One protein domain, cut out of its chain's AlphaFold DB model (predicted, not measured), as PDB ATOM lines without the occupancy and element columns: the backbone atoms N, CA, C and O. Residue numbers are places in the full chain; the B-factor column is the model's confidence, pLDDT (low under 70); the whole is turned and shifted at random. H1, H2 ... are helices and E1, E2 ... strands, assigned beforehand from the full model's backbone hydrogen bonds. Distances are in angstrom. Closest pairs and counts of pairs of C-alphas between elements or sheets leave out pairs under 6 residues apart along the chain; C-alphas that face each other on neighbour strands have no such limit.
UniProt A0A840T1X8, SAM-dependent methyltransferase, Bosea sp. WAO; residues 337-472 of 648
ATOM      1  N   ALA A 337       5.271   3.148 -57.116       59.66
ATOM      2  CA  ALA A 337       6.233   2.988 -58.213       59.66
ATOM      3  C   ALA A 337       6.624   4.285 -58.975       59.66
ATOM      4  O   ALA A 337       7.803   4.441 -59.302       59.66
ATOM      5  N   PRO A 338       5.728   5.267 -59.231       80.12
ATOM      6  CA  PRO A 338       6.096   6.516 -59.905       80.12
ATOM      7  C   PRO A 338       7.025   7.399 -59.064       80.12
ATOM      8  O   PRO A 338       7.840   8.141 -59.613       80.12
ATOM      9  N   VAL A 339       6.907   7.341 -57.730       86.19
ATOM     10  CA  VAL A 339       7.761   8.115 -56.817       86.19
ATOM     11  C   VAL A 339       9.147   7.488 -56.752       86.19
ATOM     12  O   VAL A 339      10.131   8.205 -56.908       86.19
ATOM     13  N   ALA A 340       9.231   6.164 -56.620       90.19
ATOM     14  CA  ALA A 340      10.504   5.449 -56.607       90.19
ATOM     15  C   ALA A 340      11.325   5.688 -57.886       90.19
ATOM     16  O   ALA A 340      12.483   6.097 -57.808       90.19
ATOM     17  N   ALA A 341      10.706   5.556 -59.065       91.50
ATOM     18  CA  ALA A 341      11.371   5.831 -60.341       91.50
ATOM     19  C   ALA A 341      11.893   7.277 -60.432       91.50
ATOM     20  O   ALA A 341      13.019   7.516 -60.872       91.50
ATOM     21  N   LYS A 342      11.105   8.252 -59.958       93.31
ATOM     22  CA  LYS A 342      11.521   9.659 -59.894       93.31
ATOM     23  C   LYS A 342      12.720   9.860 -58.962       93.31
ATOM     24  O   LYS A 342      13.632  10.607 -59.310       93.31
ATOM     25  N   LEU A 343      12.715   9.243 -57.780       95.31
ATOM     26  CA  LEU A 343      13.805   9.359 -56.809       95.31
ATOM     27  C   LEU A 343      15.112   8.765 -57.352       95.31
ATOM     28  O   LEU A 343      16.153   9.408 -57.224       95.31
ATOM     29  N   ARG A 344      15.052   7.616 -58.043       96.50
ATOM     30  CA  ARG A 344      16.223   7.036 -58.725       96.50
ATOM     31  C   ARG A 344      16.759   7.944 -59.825       96.50
ATOM     32  O   ARG A 344      17.939   8.267 -59.805       96.50
ATOM     33  N   ALA A 345      15.890   8.469 -60.690       92.31
ATOM     34  CA  ALA A 345      16.303   9.409 -61.734       92.31
ATOM     35  C   ALA A 345      16.975  10.676 -61.166       92.31
ATOM     36  O   ALA A 345      17.946  11.176 -61.735       92.31
ATOM     37  N   LEU A 346      16.492  11.193 -60.027       90.81
ATOM     38  CA  LEU A 346      17.149  12.299 -59.325       90.81
ATOM     39  C   LEU A 346      18.529  11.902 -58.793       90.81
ATOM     40  O   LEU A 346      19.458  12.693 -58.925       90.81
ATOM     41  N   ALA A 347      18.654  10.715 -58.195       95.50
ATOM     42  CA  ALA A 347      19.917  10.209 -57.674       95.50
ATOM     43  C   ALA A 347      20.952   9.996 -58.792       95.50
ATOM     44  O   ALA A 347      22.110  10.389 -58.646       95.50
ATOM     45  N   ASP A 348      20.545   9.432 -59.925       93.19
ATOM     46  CA  ASP A 348      21.447   9.160 -61.047       93.19
ATOM     47  C   ASP A 348      21.942  10.457 -61.697       93.19
ATOM     48  O   ASP A 348      23.132  10.596 -61.976       93.19
ATOM     49  N   GLY A 349      21.079  11.475 -61.797       88.12
ATOM     50  CA  GLY A 349      21.455  12.813 -62.265       88.12
ATOM     51  C   GLY A 349      22.412  13.591 -61.344       88.12
ATOM     52  O   GLY A 349      22.739  14.735 -61.647       88.12
ATOM     53  N   MET A 350      22.836  13.024 -60.208       92.94
ATOM     54  CA  MET A 350      23.815  13.633 -59.296       92.94
ATOM     55  C   MET A 350      25.240  13.104 -59.489       92.94
ATOM     56  O   MET A 350      26.159  13.667 -58.896       92.94
ATOM     57  N   ALA A 351      25.440  12.051 -60.286       91.25
ATOM     58  CA  ALA A 351      26.740  11.390 -60.419       91.25
ATOM     59  C   ALA A 351      27.851  12.347 -60.895       91.25
ATOM     60  O   ALA A 351      28.915  12.399 -60.278       91.25
ATOM     61  N   ASP A 352      27.574  13.165 -61.914       85.06
ATOM     62  CA  ASP A 352      28.551  14.114 -62.466       85.06
ATOM     63  C   ASP A 352      28.899  15.234 -61.476       85.06
ATOM     64  O   ASP A 352      30.066  15.604 -61.339       85.06
ATOM     65  N   ASP A 353      27.906  15.742 -60.733       83.00
ATOM     66  CA  ASP A 353      28.122  16.746 -59.683       83.00
ATOM     67  C   ASP A 353      29.047  16.186 -58.589       83.00
ATOM     68  O   ASP A 353      29.979  16.864 -58.152       83.00
ATOM     69  N   ILE A 354      28.807  14.942 -58.157       89.12
ATOM     70  CA  ILE A 354      29.609  14.250 -57.139       89.12
ATOM     71  C   ILE A 354      31.046  14.065 -57.635       89.12
ATOM     72  O   ILE A 354      31.988  14.471 -56.951       89.12
ATOM     73  N   ALA A 355      31.221  13.528 -58.844       90.06
ATOM     74  CA  ALA A 355      32.538  13.340 -59.448       90.06
ATOM     75  C   ALA A 355      33.293  14.674 -59.570       90.06
ATOM     76  O   ALA A 355      34.460  14.776 -59.186       90.06
ATOM     77  N   HIS A 356      32.610  15.735 -60.007       88.75
ATOM     78  CA  HIS A 356      33.185  17.072 -60.082       88.75
ATOM     79  C   HIS A 356      33.628  17.595 -58.706       88.75
ATOM     80  O   HIS A 356      34.692  18.208 -58.582       88.75
ATOM     81  N   LYS A 357      32.849  17.360 -57.643       90.62
ATOM     82  CA  LYS A 357      33.212  17.772 -56.278       90.62
ATOM     83  C   LYS A 357      34.402  17.000 -55.711       90.62
ATOM     84  O   LYS A 357      35.208  17.617 -55.018       90.62
ATOM     85  N   PHE A 358      34.598  15.736 -56.074       89.31
ATOM     86  CA  PHE A 358      35.749  14.939 -55.626       89.31
ATOM     87  C   PHE A 358      36.995  15.016 -56.519       89.31
ATOM     88  O   PHE A 358      38.052  14.538 -56.108       89.31
ATOM     89  N   ALA A 359      36.903  15.660 -57.686       88.44
ATOM     90  CA  ALA A 359      38.033  15.859 -58.588       88.44
ATOM     91  C   ALA A 359      39.247  16.509 -57.895       88.44
ATOM     92  O   ALA A 359      39.108  17.363 -57.006       88.44
ATOM     93  N   GLU A 360      40.448  16.122 -58.332       86.81
ATOM     94  CA  GLU A 360      41.692  16.691 -57.822       86.81
ATOM     95  C   GLU A 360      41.751  18.205 -58.042       86.81
ATOM     96  O   GLU A 360      41.344  18.741 -59.076       86.81
ATOM     97  N   ARG A 361      42.259  18.917 -57.034       86.50
ATOM     98  CA  ARG A 361      42.394  20.373 -57.034       86.50
ATOM     99  C   ARG A 361      43.777  20.747 -56.543       86.50
ATOM    100  O   ARG A 361      44.328  20.091 -55.664       86.50
ATOM    101  N   ARG A 362      44.305  21.849 -57.076       78.12
ATOM    102  CA  ARG A 362      45.523  22.471 -56.543       78.12
ATOM    103  C   ARG A 362      45.293  22.825 -55.075       78.12
ATOM    104  O   ARG A 362      44.238  23.358 -54.744       78.12
ATOM    105  N   SER A 363      46.276  22.549 -54.224       78.75
ATOM    106  CA  SER A 363      46.180  22.709 -52.767       78.75
ATOM    107  C   SER A 363      47.483  23.250 -52.165       78.75
ATOM    108  O   SER A 363      47.856  22.898 -51.046       78.75
ATOM    109  N   ASN A 364      48.207  24.073 -52.928       73.69
ATOM    110  CA  ASN A 364      49.554  24.524 -52.569       73.69
ATOM    111  C   ASN A 364      49.526  25.724 -51.615       73.69
ATOM    112  O   ASN A 364      50.476  25.945 -50.874       73.69
ATOM    113  N   THR A 365      48.448  26.512 -51.634       78.19
ATOM    114  CA  THR A 365      48.259  27.656 -50.732       78.19
ATOM    115  C   THR A 365      47.131  27.392 -49.729       78.19
ATOM    116  O   THR A 365      46.212  26.634 -50.047       78.19
ATOM    117  N   PRO A 366      47.114  28.057 -48.555       79.88
ATOM    118  CA  PRO A 366      46.027  27.907 -47.579       79.88
ATOM    119  C   PRO A 366      44.634  28.174 -48.169       79.88
ATOM    120  O   PRO A 366      43.677  27.456 -47.890       79.88
ATOM    121  N   LYS A 367      44.520  29.166 -49.063       83.44
ATOM    122  CA  LYS A 367      43.274  29.456 -49.787       83.44
ATOM    123  C   LYS A 367      42.845  28.288 -50.678       83.44
ATOM    124  O   LYS A 367      41.693  27.875 -50.629       83.44
ATOM    125  N   GLN A 368      43.773  27.748 -51.464       83.06
ATOM    126  CA  GLN A 368      43.515  26.614 -52.352       83.06
ATOM    127  C   GLN A 368      43.141  25.346 -51.571       83.06
ATOM    128  O   GLN A 368      42.225  24.630 -51.963       83.06
ATOM    129  N   GLN A 369      43.794  25.096 -50.430       82.25
ATOM    130  CA  GLN A 369      43.425  24.008 -49.521       82.25
ATOM    131  C   GLN A 369      42.000  24.172 -48.998       82.25
ATOM    132  O   GLN A 369      41.230  23.215 -49.023       82.25
ATOM    133  N   ARG A 370      41.621  25.391 -48.595       87.31
ATOM    134  CA  ARG A 370      40.252  25.694 -48.166       87.31
ATOM    135  C   ARG A 370      39.238  25.423 -49.273       87.31
ATOM    136  O   ARG A 370      38.224  24.789 -49.024       87.31
ATOM    137  N   GLU A 371      39.507  25.888 -50.490       86.56
ATOM    138  CA  GLU A 371      38.631  25.676 -51.651       86.56
ATOM    139  C   GLU A 371      38.484  24.184 -51.983       86.56
ATOM    140  O   GLU A 371      37.370  23.710 -52.219       86.56
ATOM    141  N   ALA A 372      39.585  23.429 -51.940       88.12
ATOM    142  CA  ALA A 372      39.574  21.985 -52.139       88.12
ATOM    143  C   ALA A 372      38.792  21.251 -51.037       88.12
ATOM    144  O   ALA A 372      37.998  20.361 -51.341       88.12
ATOM    145  N   ALA A 373      38.972  21.645 -49.774       88.94
ATOM    146  CA  ALA A 373      38.248  21.081 -48.638       88.94
ATOM    147  C   ALA A 373      36.745  21.404 -48.697       88.94
ATOM    148  O   ALA A 373      35.924  20.499 -48.577       88.94
ATOM    149  N   SER A 374      36.362  22.656 -48.976       90.31
ATOM    150  CA  SER A 374      34.954  23.041 -49.141       90.31
ATOM    151  C   SER A 374      34.273  22.285 -50.282       90.31
ATOM    152  O   SER A 374      33.146  21.826 -50.119       90.31
ATOM    153  N   ALA A 375      34.952  22.098 -51.418       90.50
ATOM    154  CA  ALA A 375      34.393  21.320 -52.519       90.50
ATOM    155  C   ALA A 375      34.130  19.857 -52.128       90.50
ATOM    156  O   ALA A 375      33.128  19.286 -52.554       90.50
ATOM    157  N   ARG A 376      34.989  19.263 -51.296       90.81
ATOM    158  CA  ARG A 376      34.798  17.897 -50.797       90.81
ATOM    159  C   ARG A 376      33.661  17.791 -49.787       90.81
ATOM    160  O   ARG A 376      32.888  16.848 -49.892       90.81
ATOM    161  N   LEU A 377      33.487  18.773 -48.898       91.12
ATOM    162  CA  LEU A 377      32.311  18.848 -48.013       91.12
ATOM    163  C   LEU A 377      31.001  18.863 -48.819       91.12
ATOM    164  O   LEU A 377      30.090  18.085 -48.537       91.12
ATOM    165  N   ASP A 378      30.934  19.672 -49.884       90.19
ATOM    166  CA  ASP A 378      29.787  19.656 -50.802       90.19
ATOM    167  C   ASP A 378      29.602  18.272 -51.457       90.19
ATOM    168  O   ASP A 378      28.475  17.805 -51.632       90.19
ATOM    169  N   GLY A 379      30.708  17.614 -51.824       91.38
ATOM    170  CA  GLY A 379      30.723  16.265 -52.392       91.38
ATOM    171  C   GLY A 379      30.125  15.218 -51.452       91.38
ATOM    172  O   GLY A 379      29.253  14.458 -51.871       91.38
ATOM    173  N   PHE A 380      30.513  15.220 -50.174       91.75
ATOM    174  CA  PHE A 380      29.960  14.308 -49.167       91.75
ATOM    175  C   PHE A 380      28.468  14.539 -48.926       91.75
ATOM    176  O   PHE A 380      27.701  13.577 -48.834       91.75
ATOM    177  N   GLN A 381      28.022  15.798 -48.883       92.88
ATOM    178  CA  GLN A 381      26.594  16.112 -48.795       92.88
ATOM    179  C   GLN A 381      25.819  15.564 -50.005       92.88
ATOM    180  O   GLN A 381      24.769  14.944 -49.825       92.88
ATOM    181  N   LEU A 382      26.338  15.751 -51.226       93.12
ATOM    182  CA  LEU A 382      25.731  15.210 -52.446       93.12
ATOM    183  C   LEU A 382      25.693  13.677 -52.433       93.12
ATOM    184  O   LEU A 382      24.664  13.104 -52.783       93.12
ATOM    185  N   GLN A 383      26.769  13.014 -52.001       93.31
ATOM    186  CA  GLN A 383      26.839  11.554 -51.921       93.31
ATOM    187  C   GLN A 383      25.816  10.993 -50.921       93.31
ATOM    188  O   GLN A 383      25.076  10.070 -51.265       93.31
ATOM    189  N   ARG A 384      25.690  11.586 -49.723       94.00
ATOM    190  CA  ARG A 384      24.637  11.210 -48.758       94.00
ATOM    191  C   ARG A 384      23.240  11.449 -49.311       94.00
ATOM    192  O   ARG A 384      22.378  10.587 -49.179       94.00
ATOM    193  N   ALA A 385      23.005  12.593 -49.953       95.06
ATOM    194  CA  ALA A 385      21.711  12.889 -50.556       95.06
ATOM    195  C   ALA A 385      21.358  11.888 -51.670       95.06
ATOM    196  O   ALA A 385      20.226  11.414 -51.722       95.06
ATOM    197  N   GLN A 386      22.319  11.518 -52.519       96.12
ATOM    198  CA  GLN A 386      22.143  10.493 -53.547       96.12
ATOM    199  C   GLN A 386      21.810   9.128 -52.930       96.12
ATOM    200  O   GLN A 386      20.848   8.487 -53.355       96.12
ATOM    201  N   ALA A 387      22.573   8.696 -51.921       95.62
ATOM    202  CA  ALA A 387      22.332   7.438 -51.218       95.62
ATOM    203  C   ALA A 387      20.938   7.414 -50.573       95.62
ATOM    204  O   ALA A 387      20.188   6.459 -50.760       95.62
ATOM    205  N   GLY A 388      20.549   8.501 -49.904       95.75
ATOM    206  CA  GLY A 388      19.236   8.614 -49.278       95.75
ATOM    207  C   GLY A 388      18.093   8.624 -50.290       95.75
ATOM    208  O   GLY A 388      17.071   7.995 -50.051       95.75
ATOM    209  N   LEU A 389      18.259   9.258 -51.457       96.50
ATOM    210  CA  LEU A 389      17.267   9.190 -52.540       96.50
ATOM    211  C   LEU A 389      17.088   7.760 -53.070       96.50
ATOM    212  O   LEU A 389      15.955   7.357 -53.331       96.50
ATOM    213  N   ARG A 390      18.177   6.991 -53.215       96.12
ATOM    214  CA  ARG A 390      18.114   5.579 -53.632       96.12
ATOM    215  C   ARG A 390      17.405   4.725 -52.588       96.12
ATOM    216  O   ARG A 390      16.434   4.056 -52.918       96.12
ATOM    217  N   ALA A 391      17.810   4.843 -51.330       95.25
ATOM    218  CA  ALA A 391      17.202   4.091 -50.241       95.25
ATOM    219  C   ALA A 391      15.715   4.447 -50.044       95.25
ATOM    220  O   ALA A 391      14.881   3.571 -49.831       95.25
ATOM    221  N   LEU A 392      15.338   5.722 -50.200       95.19
ATOM    222  CA  LEU A 392      13.933   6.137 -50.199       95.19
ATOM    223  C   LEU A 392      13.152   5.573 -51.387       95.19
ATOM    224  O   LEU A 392      11.978   5.248 -51.228       95.19
ATOM    225  N   ALA A 393      13.768   5.447 -52.565       94.56
ATOM    226  CA  ALA A 393      13.127   4.805 -53.708       94.56
ATOM    227  C   ALA A 393      12.781   3.341 -53.401       94.56
ATOM    228  O   ALA A 393      11.650   2.923 -53.649       94.56
ATOM    229  N   ASP A 394      13.717   2.608 -52.797       93.62
ATOM    230  CA  ASP A 394      13.526   1.207 -52.414       93.62
ATOM    231  C   ASP A 394      12.431   1.071 -51.340       93.62
ATOM    232  O   ASP A 394      11.529   0.241 -51.460       93.62
ATOM    233  N   LEU A 395      12.419   1.961 -50.340       93.25
ATOM    234  CA  LEU A 395      11.358   2.008 -49.327       93.25
ATOM    235  C   LEU A 395       9.987   2.369 -49.920       93.25
ATOM    236  O   LEU A 395       8.965   1.858 -49.457       93.25
ATOM    237  N   HIS A 396       9.936   3.241 -50.935       91.06
ATOM    238  CA  HIS A 396       8.698   3.585 -51.642       91.06
ATOM    239  C   HIS A 396       8.138   2.400 -52.434       91.06
ATOM    240  O   HIS A 396       6.917   2.243 -52.488       91.06
ATOM    241  N   GLU A 397       8.999   1.568 -53.021       90.50
ATOM    242  CA  GLU A 397       8.589   0.319 -53.675       90.50
ATOM    243  C   GLU A 397       8.110  -0.727 -52.676       90.50
ATOM    244  O   GLU A 397       7.093  -1.376 -52.917       90.50
ATOM    245  N   ALA A 398       8.784  -0.840 -51.532       88.44
ATOM    246  CA  ALA A 398       8.391  -1.741 -50.456       88.44
ATOM    247  C   ALA A 398       7.145  -1.268 -49.680       88.44
ATOM    248  O   ALA A 398       6.583  -2.030 -48.896       88.44
ATOM    249  N   GLY A 399       6.711  -0.013 -49.857       89.31
ATOM    250  CA  GLY A 399       5.620   0.586 -49.080       89.31
ATOM    251  C   GLY A 399       5.973   0.831 -47.606       89.31
ATOM    252  O   GLY A 399       5.079   0.917 -46.771       89.31
ATOM    253  N   GLN A 400       7.265   0.940 -47.283       91.25
ATOM    254  CA  GLN A 400       7.808   1.000 -45.917       91.25
ATOM    255  C   GLN A 400       8.418   2.366 -45.561       91.25
ATOM    256  O   GLN A 400       9.172   2.481 -44.597       91.25
ATOM    257  N   VAL A 401       8.126   3.416 -46.332       90.75
ATOM    258  CA  VAL A 401       8.691   4.752 -46.084       90.75
ATOM    259  C   VAL A 401       8.214   5.294 -44.733       90.75
ATOM    260  O   VAL A 401       7.003   5.433 -44.534       90.75
ATOM    261  N   PRO A 402       9.129   5.670 -43.819       91.50
ATOM    262  CA  PRO A 402       8.757   6.319 -42.569       91.50
ATOM    263  C   PRO A 402       7.963   7.604 -42.824       91.50
ATOM    264  O   PRO A 402       8.327   8.401 -43.691       91.50
ATOM    265  N   GLY A 403       6.914   7.858 -42.036       88.62
ATOM    266  CA  GLY A 403       6.039   9.026 -42.230       88.62
ATOM    267  C   GLY A 403       6.791  10.365 -42.253       88.62
ATOM    268  O   GLY A 403       6.485  11.228 -43.072       88.62
ATOM    269  N   ALA A 404       7.840  10.500 -41.434       90.56
ATOM    270  CA  ALA A 404       8.706  11.681 -41.397       90.56
ATOM    271  C   ALA A 404       9.497  11.918 -42.703       90.56
ATOM    272  O   ALA A 404       9.877  13.050 -42.992       90.56
ATOM    273  N   LEU A 405       9.725  10.872 -43.504       93.25
ATOM    274  CA  LEU A 405      10.464  10.932 -44.769       93.25
ATOM    275  C   LEU A 405       9.558  10.898 -46.008       93.25
ATOM    276  O   LEU A 405      10.027  11.166 -47.111       93.25
ATOM    277  N   ALA A 406       8.254  10.651 -45.849       87.81
ATOM    278  CA  ALA A 406       7.309  10.553 -46.965       87.81
ATOM    279  C   ALA A 406       7.235  11.830 -47.832       87.81
ATOM    280  O   ALA A 406       6.887  11.772 -49.011       87.81
ATOM    281  N   GLY A 407       7.577  12.996 -47.265       86.88
ATOM    282  CA  GLY A 407       7.639  14.276 -47.983       86.88
ATOM    283  C   GLY A 407       8.908  14.488 -48.822       86.88
ATOM    284  O   GLY A 407       8.970  15.429 -49.621       86.88
ATOM    285  N   VAL A 408       9.927  13.634 -48.681       91.12
ATOM    286  CA  VAL A 408      11.235  13.795 -49.328       91.12
ATOM    287  C   VAL A 408      11.165  13.311 -50.778       91.12
ATOM    288  O   VAL A 408      11.535  12.197 -51.119       91.12
ATOM    289  N   THR A 409      10.674  14.180 -51.664       86.62
ATOM    290  CA  THR A 409      10.408  13.846 -53.081       86.62
ATOM    291  C   THR A 409      11.228  14.664 -54.086       86.62
ATOM    292  O   THR A 409      10.912  14.705 -55.284       86.62
ATOM    293  N   SER A 410      12.263  15.369 -53.615       86.69
ATOM    294  CA  SER A 410      13.102  16.256 -54.429       86.69
ATOM    295  C   SER A 410      14.570  16.236 -53.997       86.69
ATOM    296  O   SER A 410      14.868  16.031 -52.820       86.69
ATOM    297  N   LYS A 411      15.481  16.555 -54.936       87.44
ATOM    298  CA  LYS A 411      16.926  16.717 -54.670       87.44
ATOM    299  C   LYS A 411      17.184  17.706 -53.531       87.44
ATOM    300  O   LYS A 411      18.011  17.439 -52.672       87.44
ATOM    301  N   LYS A 412      16.450  18.824 -53.488       88.38
ATOM    302  CA  LYS A 412      16.602  19.842 -52.437       88.38
ATOM    303  C   LYS A 412      16.253  19.302 -51.048       88.38
ATOM    304  O   LYS A 412      17.023  19.523 -50.125       88.38
ATOM    305  N   ALA A 413      15.130  18.595 -50.909       89.50
ATOM    306  CA  ALA A 413      14.712  18.046 -49.620       89.50
ATOM    307  C   ALA A 413      15.730  17.024 -49.084       89.50
ATOM    308  O   ALA A 413      16.119  17.103 -47.924       89.50
ATOM    309  N   ALA A 414      16.225  16.131 -49.949       93.75
ATOM    310  CA  ALA A 414      17.285  15.192 -49.583       93.75
ATOM    311  C   ALA A 414      18.591  15.915 -49.212       93.75
ATOM    312  O   ALA A 414      19.207  15.588 -48.206       93.75
ATOM    313  N   MET A 415      18.987  16.942 -49.973       94.56
ATOM    314  CA  MET A 415      20.173  17.754 -49.672       94.56
ATOM    315  C   MET A 415      20.069  18.488 -48.334       94.56
ATOM    316  O   MET A 415      21.062  18.572 -47.619       94.56
ATOM    317  N   ASP A 416      18.900  19.031 -47.994       91.19
ATOM    318  CA  ASP A 416      18.702  19.747 -46.733       91.19
ATOM    319  C   ASP A 416      18.808  18.796 -45.524       91.19
ATOM    320  O   ASP A 416      19.432  19.171 -44.533       91.19
ATOM    321  N   LEU A 417      18.314  17.554 -45.637       94.69
ATOM    322  CA  LEU A 417      18.481  16.513 -44.609       94.69
ATOM    323  C   LEU A 417      19.901  15.922 -44.570       94.69
ATOM    324  O   LEU A 417      20.380  15.560 -43.503       94.69
ATOM    325  N   ALA A 418      20.608  15.871 -45.701       94.31
ATOM    326  CA  ALA A 418      21.962  15.317 -45.804       94.31
ATOM    327  C   ALA A 418      23.076  16.220 -45.232       94.31
ATOM    328  O   ALA A 418      24.252  15.844 -45.282       94.31
ATOM    329  N   ARG A 419      22.740  17.424 -44.744       93.62
ATOM    330  CA  ARG A 419      23.709  18.383 -44.189       93.62
ATOM    331  C   ARG A 419      24.352  17.834 -42.925       93.62
ATOM    332  O   ARG A 419      23.645  17.479 -41.985       93.62
ATOM    333  N   ALA A 420      25.679  17.823 -42.904       92.12
ATOM    334  CA  ALA A 420      26.465  17.467 -41.733       92.12
ATOM    335  C   ALA A 420      26.692  18.681 -40.834       92.12
ATOM    336  O   ALA A 420      26.837  19.807 -41.318       92.12
ATOM    337  N   GLU A 421      26.772  18.447 -39.531       93.50
ATOM    338  CA  GLU A 421      27.395  19.395 -38.620       93.50
ATOM    339  C   GLU A 421      28.884  19.543 -38.983       93.50
ATOM    340  O   GLU A 421      29.589  18.562 -39.236       93.50
ATOM    341  N   ILE A 422      29.354  20.794 -39.035       92.44
ATOM    342  CA  ILE A 422      30.722  21.144 -39.423       92.44
ATOM    343  C   ILE A 422      31.456  21.731 -38.220       92.44
ATOM    344  O   ILE A 422      31.099  22.805 -37.739       92.44
ATOM    345  N   ASN A 423      32.533  21.073 -37.798       90.00
ATOM    346  CA  ASN A 423      33.452  21.589 -36.795       90.00
ATOM    347  C   ASN A 423      34.470  22.540 -37.445       90.00
ATOM    348  O   ASN A 423      35.093  22.192 -38.451       90.00
ATOM    349  N   ARG A 424      34.641  23.734 -36.868       87.81
ATOM    350  CA  ARG A 424      35.575  24.775 -37.317       87.81
ATOM    351  C   ARG A 424      36.463  25.214 -36.154       87.81
ATOM    352  O   ARG A 424      35.980  25.528 -35.076       87.81
ATOM    353  N   SER A 425      37.754  25.315 -36.425       75.00
ATOM    354  CA  SER A 425      38.805  25.834 -35.542       75.00
ATOM    355  C   SER A 425      38.876  27.368 -35.486       75.00
ATOM    356  O   SER A 425      39.577  27.915 -34.641       75.00
ATOM    357  N   GLY A 426      38.159  28.079 -36.370       64.31
ATOM    358  CA  GLY A 426      38.055  29.548 -36.363       64.31
ATOM    359  C   GLY A 426      39.138  30.290 -37.157       64.31
ATOM    360  O   GLY A 426      39.123  31.519 -37.215       64.31
ATOM    361  N   GLY A 427      40.058  29.573 -37.807       74.88
ATOM    362  CA  GLY A 427      41.065  30.164 -38.691       74.88
ATOM    363  C   GLY A 427      40.473  30.732 -39.989       74.88
ATOM    364  O   GLY A 427      39.519  30.193 -40.547       74.88
ATOM    365  N   TYR A 428      41.079  31.796 -40.528       72.56
ATOM    366  CA  TYR A 428      40.611  32.472 -41.753       72.56
ATOM    367  C   TYR A 428      40.497  31.529 -42.975       72.56
ATOM    368  O   TYR A 428      39.569  31.638 -43.784       72.56
ATOM    369  N   TYR A 429      41.416  30.565 -43.088       79.44
ATOM    370  CA  TYR A 429      41.440  29.557 -44.156       79.44
ATOM    371  C   TYR A 429      40.852  28.199 -43.747       79.44
ATOM    372  O   TYR A 429      41.077  27.208 -44.435       79.44
ATOM    373  N   ASP A 430      40.072  28.138 -42.670       81.88
ATOM    374  CA  ASP A 430      39.463  26.889 -42.226       81.88
ATOM    375  C   ASP A 430      38.125  26.621 -42.938       81.88
ATOM    376  O   ASP A 430      37.164  27.383 -42.811       81.88
ATOM    377  N   ALA A 431      38.059  25.531 -43.708       84.12
ATOM    378  CA  ALA A 431      36.810  25.051 -44.306       84.12
ATOM    379  C   ALA A 431      35.917  24.319 -43.284       84.12
ATOM    380  O   ALA A 431      34.707  24.203 -43.490       84.12
ATOM    381  N   GLY A 432      36.504  23.864 -42.176       87.81
ATOM    382  CA  GLY A 432      35.921  22.928 -41.234       87.81
ATOM    383  C   GLY A 432      35.942  21.485 -41.737       87.81
ATOM    384  O   GLY A 432      36.374  21.187 -42.851       87.81
ATOM    385  N   HIS A 433      35.471  20.575 -40.895       86.31
ATOM    386  CA  HIS A 433      35.276  19.170 -41.242       86.31
ATOM    387  C   HIS A 433      33.990  18.632 -40.623       86.31
ATOM    388  O   HIS A 433      33.531  19.132 -39.599       86.31
ATOM    389  N   GLU A 434      33.407  17.613 -41.247       88.62
ATOM    390  CA  GLU A 434      32.185  16.993 -40.736       88.62
ATOM    391  C   GLU A 434      32.440  16.253 -39.421       88.62
ATOM    392  O   GLU A 434      33.451  15.564 -39.283       88.62
ATOM    393  N   THR A 435      31.499  16.352 -38.481       86.00
ATOM    394  CA  THR A 435      31.525  15.588 -37.218       86.00
ATOM    395  C   THR A 435      30.986  14.165 -37.379       86.00
ATOM    396  O   THR A 435      31.128  13.335 -36.486       86.00
ATOM    397  N   GLY A 436      30.355  13.876 -38.521       84.56
ATOM    398  CA  GLY A 436      29.613  12.637 -38.751       84.56
ATOM    399  C   GLY A 436      28.187  12.658 -38.196       84.56
ATOM    400  O   GLY A 436      27.515  11.637 -38.283       84.56
ATOM    401  N   GLN A 437      27.725  13.799 -37.677       88.56
ATOM    402  CA  GLN A 437      26.367  14.000 -37.171       88.56
ATOM    403  C   GLN A 437      25.540  14.906 -38.103       88.56
ATOM    404  O   GLN A 437      26.114  15.733 -38.825       88.56
ATOM    405  N   PRO A 438      24.199  14.782 -38.104       93.25
ATOM    406  CA  PRO A 438      23.326  15.689 -38.844       93.25
ATOM    407  C   PRO A 438      23.416  17.129 -38.321       93.25
ATOM    408  O   PRO A 438      23.473  17.371 -37.122       93.25
ATOM    409  N   ALA A 439      23.328  18.110 -39.224       93.44
ATOM    410  CA  ALA A 439      23.315  19.538 -38.875       93.44
ATOM    411  C   ALA A 439      22.037  19.992 -38.144       93.44
ATOM    412  O   ALA A 439      21.966  21.115 -37.649       93.44
ATOM    413  N   SER A 440      20.992  19.164 -38.153       91.56
ATOM    414  CA  SER A 440      19.695  19.446 -37.550       91.56
ATOM    415  C   SER A 440      19.216  18.218 -36.790       91.56
ATOM    416  O   SER A 440      19.194  17.124 -37.346       91.56
ATOM    417  N   ASP A 441      18.777  18.411 -35.549       91.50
ATOM    418  CA  ASP A 441      18.219  17.349 -34.708       91.50
ATOM    419  C   ASP A 441      16.693  17.237 -34.880       91.50
ATOM    420  O   ASP A 441      15.903  17.471 -33.968       91.50
ATOM    421  N   THR A 442      16.252  16.941 -36.103       94.25
ATOM    422  CA  THR A 442      14.845  16.609 -36.384       94.25
ATOM    423  C   THR A 442      14.692  15.108 -36.585       94.25
ATOM    424  O   THR A 442      15.619  14.448 -37.054       94.25
ATOM    425  N   ASP A 443      13.504  14.562 -36.310       93.69
ATOM    426  CA  ASP A 443      13.227  13.134 -36.535       93.69
ATOM    427  C   ASP A 443      13.496  12.716 -37.988       93.69
ATOM    428  O   ASP A 443      14.077  11.661 -38.236       93.69
ATOM    429  N   ALA A 444      13.141  13.567 -38.957       93.31
ATOM    430  CA  ALA A 444      13.435  13.332 -40.367       93.31
ATOM    431  C   ALA A 444      14.947  13.309 -40.649       93.31
ATOM    432  O   ALA A 444      15.405  12.468 -41.416       93.31
ATOM    433  N   ALA A 445      15.733  14.196 -40.030       94.12
ATOM    434  CA  ALA A 445      17.183  14.200 -40.201       94.12
ATOM    435  C   ALA A 445      17.827  12.954 -39.582       94.12
ATOM    436  O   ALA A 445      18.600  12.293 -40.267       94.12
ATOM    437  N   ARG A 446      17.456  12.572 -38.351       93.81
ATOM    438  CA  ARG A 446      17.954  11.343 -37.709       93.81
ATOM    439  C   ARG A 446      17.653  10.102 -38.549       93.81
ATOM    440  O   ARG A 446      18.574   9.394 -38.933       93.81
ATOM    441  N   LEU A 447      16.393   9.917 -38.952       94.56
ATOM    442  CA  LEU A 447      15.989   8.782 -39.791       94.56
ATOM    443  C   LEU A 447      16.694   8.770 -41.153       94.56
ATOM    444  O   LEU A 447      17.053   7.706 -41.651       94.56
ATOM    445  N   PHE A 448      16.888   9.938 -41.774       95.31
ATOM    446  CA  PHE A 448      17.610  10.029 -43.042       95.31
ATOM    447  C   PHE A 448      19.084   9.648 -42.878       95.31
ATOM    448  O   PHE A 448      19.631   8.972 -43.744       95.31
ATOM    449  N   TRP A 449      19.722  10.069 -41.784       94.19
ATOM    450  CA  TRP A 449      21.120   9.759 -41.486       94.19
ATOM    451  C   TRP A 449      21.336   8.293 -41.114       94.19
ATOM    452  O   TRP A 449      22.300   7.702 -41.596       94.19
ATOM    453  N   ASP A 450      20.412   7.690 -40.367       92.62
ATOM    454  CA  ASP A 450      20.421   6.252 -40.083       92.62
ATOM    455  C   ASP A 450      20.319   5.431 -41.378       92.62
ATOM    456  O   ASP A 450      21.058   4.465 -41.569       92.62
ATOM    457  N   LEU A 451      19.471   5.865 -42.318       91.88
ATOM    458  CA  LEU A 451      19.294   5.213 -43.620       91.88
ATOM    459  C   LEU A 451      20.574   5.202 -44.472       91.88
ATOM    460  O   LEU A 451      20.746   4.330 -45.321       91.88
ATOM    461  N   VAL A 452      21.467   6.174 -44.268       91.38
ATOM    462  CA  VAL A 452      22.706   6.342 -45.044       91.38
ATOM    463  C   VAL A 452      23.965   6.165 -44.195       91.38
ATOM    464  O   VAL A 452      25.045   6.566 -44.627       91.38
ATOM    465  N   ALA A 453      23.858   5.562 -43.008       82.31
ATOM    466  CA  ALA A 453      24.957   5.467 -42.047       82.31
ATOM    467  C   ALA A 453      26.212   4.793 -42.637       82.31
ATOM    468  O   ALA A 453      27.335   5.258 -42.403       82.31
ATOM    469  N   ASP A 454      26.015   3.764 -43.465       77.12
ATOM    470  CA  ASP A 454      27.092   3.035 -44.143       77.12
ATOM    471  C   ASP A 454      27.566   3.704 -45.440       77.12
ATOM    472  O   ASP A 454      28.677   3.439 -45.912       77.12
ATOM    473  N   ALA A 455      26.771   4.613 -46.011       73.06
ATOM    474  CA  ALA A 455      27.136   5.299 -47.240       73.06
ATOM    475  C   ALA A 455      28.379   6.171 -47.013       73.06
ATOM    476  O   ALA A 455      28.467   6.959 -46.062       73.06
ATOM    477  N   GLY A 456      29.375   6.025 -47.885       68.06
ATOM    478  CA  GLY A 456      30.570   6.861 -47.849       68.06
ATOM    479  C   GLY A 456      31.468   6.642 -46.624       68.06
ATOM    480  O   GLY A 456      32.234   7.537 -46.273       68.06
ATOM    481  N   LYS A 457      31.332   5.535 -45.871       76.44
ATOM    482  CA  LYS A 457      32.140   5.292 -44.656       76.44
ATOM    483  C   LYS A 457      33.634   5.170 -44.977       76.44
ATOM    484  O   LYS A 457      34.454   5.763 -44.276       76.44
ATOM    485  N   ALA A 458      33.981   4.447 -46.040       76.50
ATOM    486  CA  ALA A 458      35.365   4.296 -46.485       76.50
ATOM    487  C   ALA A 458      35.931   5.628 -47.000       76.50
ATOM    488  O   ALA A 458      37.046   6.013 -46.660       76.50
ATOM    489  N   GLU A 459      35.128   6.377 -47.750       80.00
ATOM    490  CA  GLU A 459      35.484   7.678 -48.305       80.00
ATOM    491  C   GLU A 459      35.683   8.727 -47.208       80.00
ATOM    492  O   GLU A 459      36.612   9.525 -47.295       80.00
ATOM    493  N   ARG A 460      34.884   8.689 -46.133       77.56
ATOM    494  CA  ARG A 460      35.087   9.524 -44.937       77.56
ATOM    495  C   ARG A 460      36.382   9.181 -44.201       77.56
ATOM    496  O   ARG A 460      37.104  10.091 -43.806       77.56
ATOM    497  N   ALA A 461      36.705   7.897 -44.048       80.62
ATOM    498  CA  ALA A 461      37.977   7.485 -43.451       80.62
ATOM    499  C   ALA A 461      39.174   7.934 -44.313       80.62
ATOM    500  O   ALA A 461      40.157   8.466 -43.794       80.62
ATOM    501  N   ALA A 462      39.065   7.796 -45.638       84.12
ATOM    502  CA  ALA A 462      40.068   8.275 -46.587       84.12
ATOM    503  C   ALA A 462      40.210   9.810 -46.562       84.12
ATOM    504  O   ALA A 462      41.322  10.334 -46.631       84.12
ATOM    505  N   GLU A 463      39.104  10.544 -46.422       84.81
ATOM    506  CA  GLU A 463      39.094  11.998 -46.241       84.81
ATOM    507  C   GLU A 463      39.808  12.416 -44.963       84.81
ATOM    508  O   GLU A 463      40.610  13.349 -44.984       84.81
ATOM    509  N   GLU A 464      39.522  11.737 -43.853       85.69
ATOM    510  CA  GLU A 464      40.145  12.027 -42.571       85.69
ATOM    511  C   GLU A 464      41.658  11.806 -42.641       85.69
ATOM    512  O   GLU A 464      42.424  12.685 -42.233       85.69
ATOM    513  N   LEU A 465      42.089  10.685 -43.231       86.31
ATOM    514  CA  LEU A 465      43.500  10.416 -43.489       86.31
ATOM    515  C   LEU A 465      44.111  11.527 -44.348       86.31
ATOM    516  O   LEU A 465      45.132  12.105 -43.972       86.31
ATOM    517  N   ARG A 466      43.470  11.884 -45.468       85.44
ATOM    518  CA  ARG A 466      43.982  12.940 -46.349       85.44
ATOM    519  C   ARG A 466      44.087  14.278 -45.622       85.44
ATOM    520  O   ARG A 466      45.103  14.950 -45.750       85.44
ATOM    521  N   ARG A 467      43.083  14.654 -44.825       84.81
ATOM    522  CA  ARG A 467      43.091  15.887 -44.025       84.81
ATOM    523  C   ARG A 467      44.266  15.904 -43.052       84.81
ATOM    524  O   ARG A 467      44.941  16.925 -42.949       84.81
ATOM    525  N   LYS A 468      44.520  14.795 -42.349       85.88
ATOM    526  CA  LYS A 468      45.664  14.683 -41.433       85.88
ATOM    527  C   LYS A 468      46.988  14.788 -42.188       85.88
ATOM    528  O   LYS A 468      47.841  15.559 -41.765       85.88
ATOM    529  N   VAL A 469      47.128  14.118 -43.335       84.00
ATOM    530  CA  VAL A 469      48.311  14.227 -44.210       84.00
ATOM    531  C   VAL A 469      48.523  15.662 -44.704       84.00
ATOM    532  O   VAL A 469      49.626  16.192 -44.602       84.00
ATOM    533  N   ASP A 470      47.479  16.329 -45.194       79.94
ATOM    534  CA  ASP A 470      47.566  17.713 -45.671       79.94
ATOM    535  C   ASP A 470      47.940  18.681 -44.534       79.94
ATOM    536  O   ASP A 470      48.752  19.585 -44.733       79.94
ATOM    537  N   ALA A 471      47.436  18.448 -43.318       79.31
ATOM    538  CA  ALA A 471      47.798  19.223 -42.131       79.31
ATOM    539  C   ALA A 471      49.261  19.032 -41.687       79.31
ATOM    540  O   ALA A 471      49.777  19.867 -40.942       79.31
ATOM    541  N   LEU A 472      49.930  17.954 -42.113       81.19
ATOM    542  CA  LEU A 472      51.363  17.748 -41.884       81.19
ATOM    543  C   LEU A 472      52.224  18.524 -42.885       81.19
ATOM    544  O   LEU A 472      53.296  18.978 -42.512       81.19
TER     545      LEU A 472
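AT A GLANCE: This is residues 337 to 472 of the 648 residues of the protein "SAM-dependent methyltransferase" of Bosea sp. WAO (UniProt A0A840T1X8). One long helix, H3, runs the length of the model as a spine, with H1 and H2 one after the other along one side of it and the two-stranded hairpin of E1 and E2 over the opposite side. The short helices H4 and H5 stand crosswise to this spine, and H6 runs lengthwise alongside it without touching. The printed part has 136 residues, with six named helices and two named strands in the order H1 H2 H3 H4 E1 E2 H5 H6; the sheet, E1 - E2, is antiparallel and the class is mostly helix. The whole is compact, with a radius of gyration of the C-alphas of 15.9 A, and elongated, spanning 50 by 29 by 23 A.

HOW THE PARTS SIT: H1, residues 337 to 348, touches the hub H3, residues 366 to 398, with residues 385 to 397 of H3 alone, at a shallow tilt of 19 degrees, opposite ways; the closest C-alphas, of Ala 340 and Ala 393, are 4.0 A apart. H2, residues 351 to 358, forms a helical hairpin with H3 at a shallow tilt of 30 degrees, touching its residues 375 to 383 alone; the closest C-alphas, of Lys 357 and Gly 379, are 4.9 A apart. H4, residues 411 to 417, touches residues 381 to 389 of H3 alone, about perpendicular at 77 degrees, with the C-alphas of Ala 385 and Ala 414 closest at 5.1 A. E1, residues 420 to 423, and E2, residues 433 to 438, form an antiparallel hairpin; N 421 and O 437, 2.9 A apart, are within hydrogen-bond range. H5, residues 443 to 451, touches H4, with the C-alphas of Leu 417 and Ala 445 closest at 5.1 A. H6, residues 457 to 472, and H3 are near each other. Every O i to N i+4 pair is within hydrogen-bond range in the six helices.

IN THESE COORDINATES: H1 begins at C-alpha 337 (6.233, 2.988, -58.213). H3 measures 48.0 A from first to last C-alpha. H6 measures 23.1 A and ends at C-alpha 472 (51.363, 17.748, -41.884).

THE WHOLE: The two C-alphas farthest apart, of Thr 365 and Gly 399, are 50.5 A apart. The printed part has no cut, and the link from H3 to H4 is long. Residues 337, 426 and 456 have pLDDT under 70.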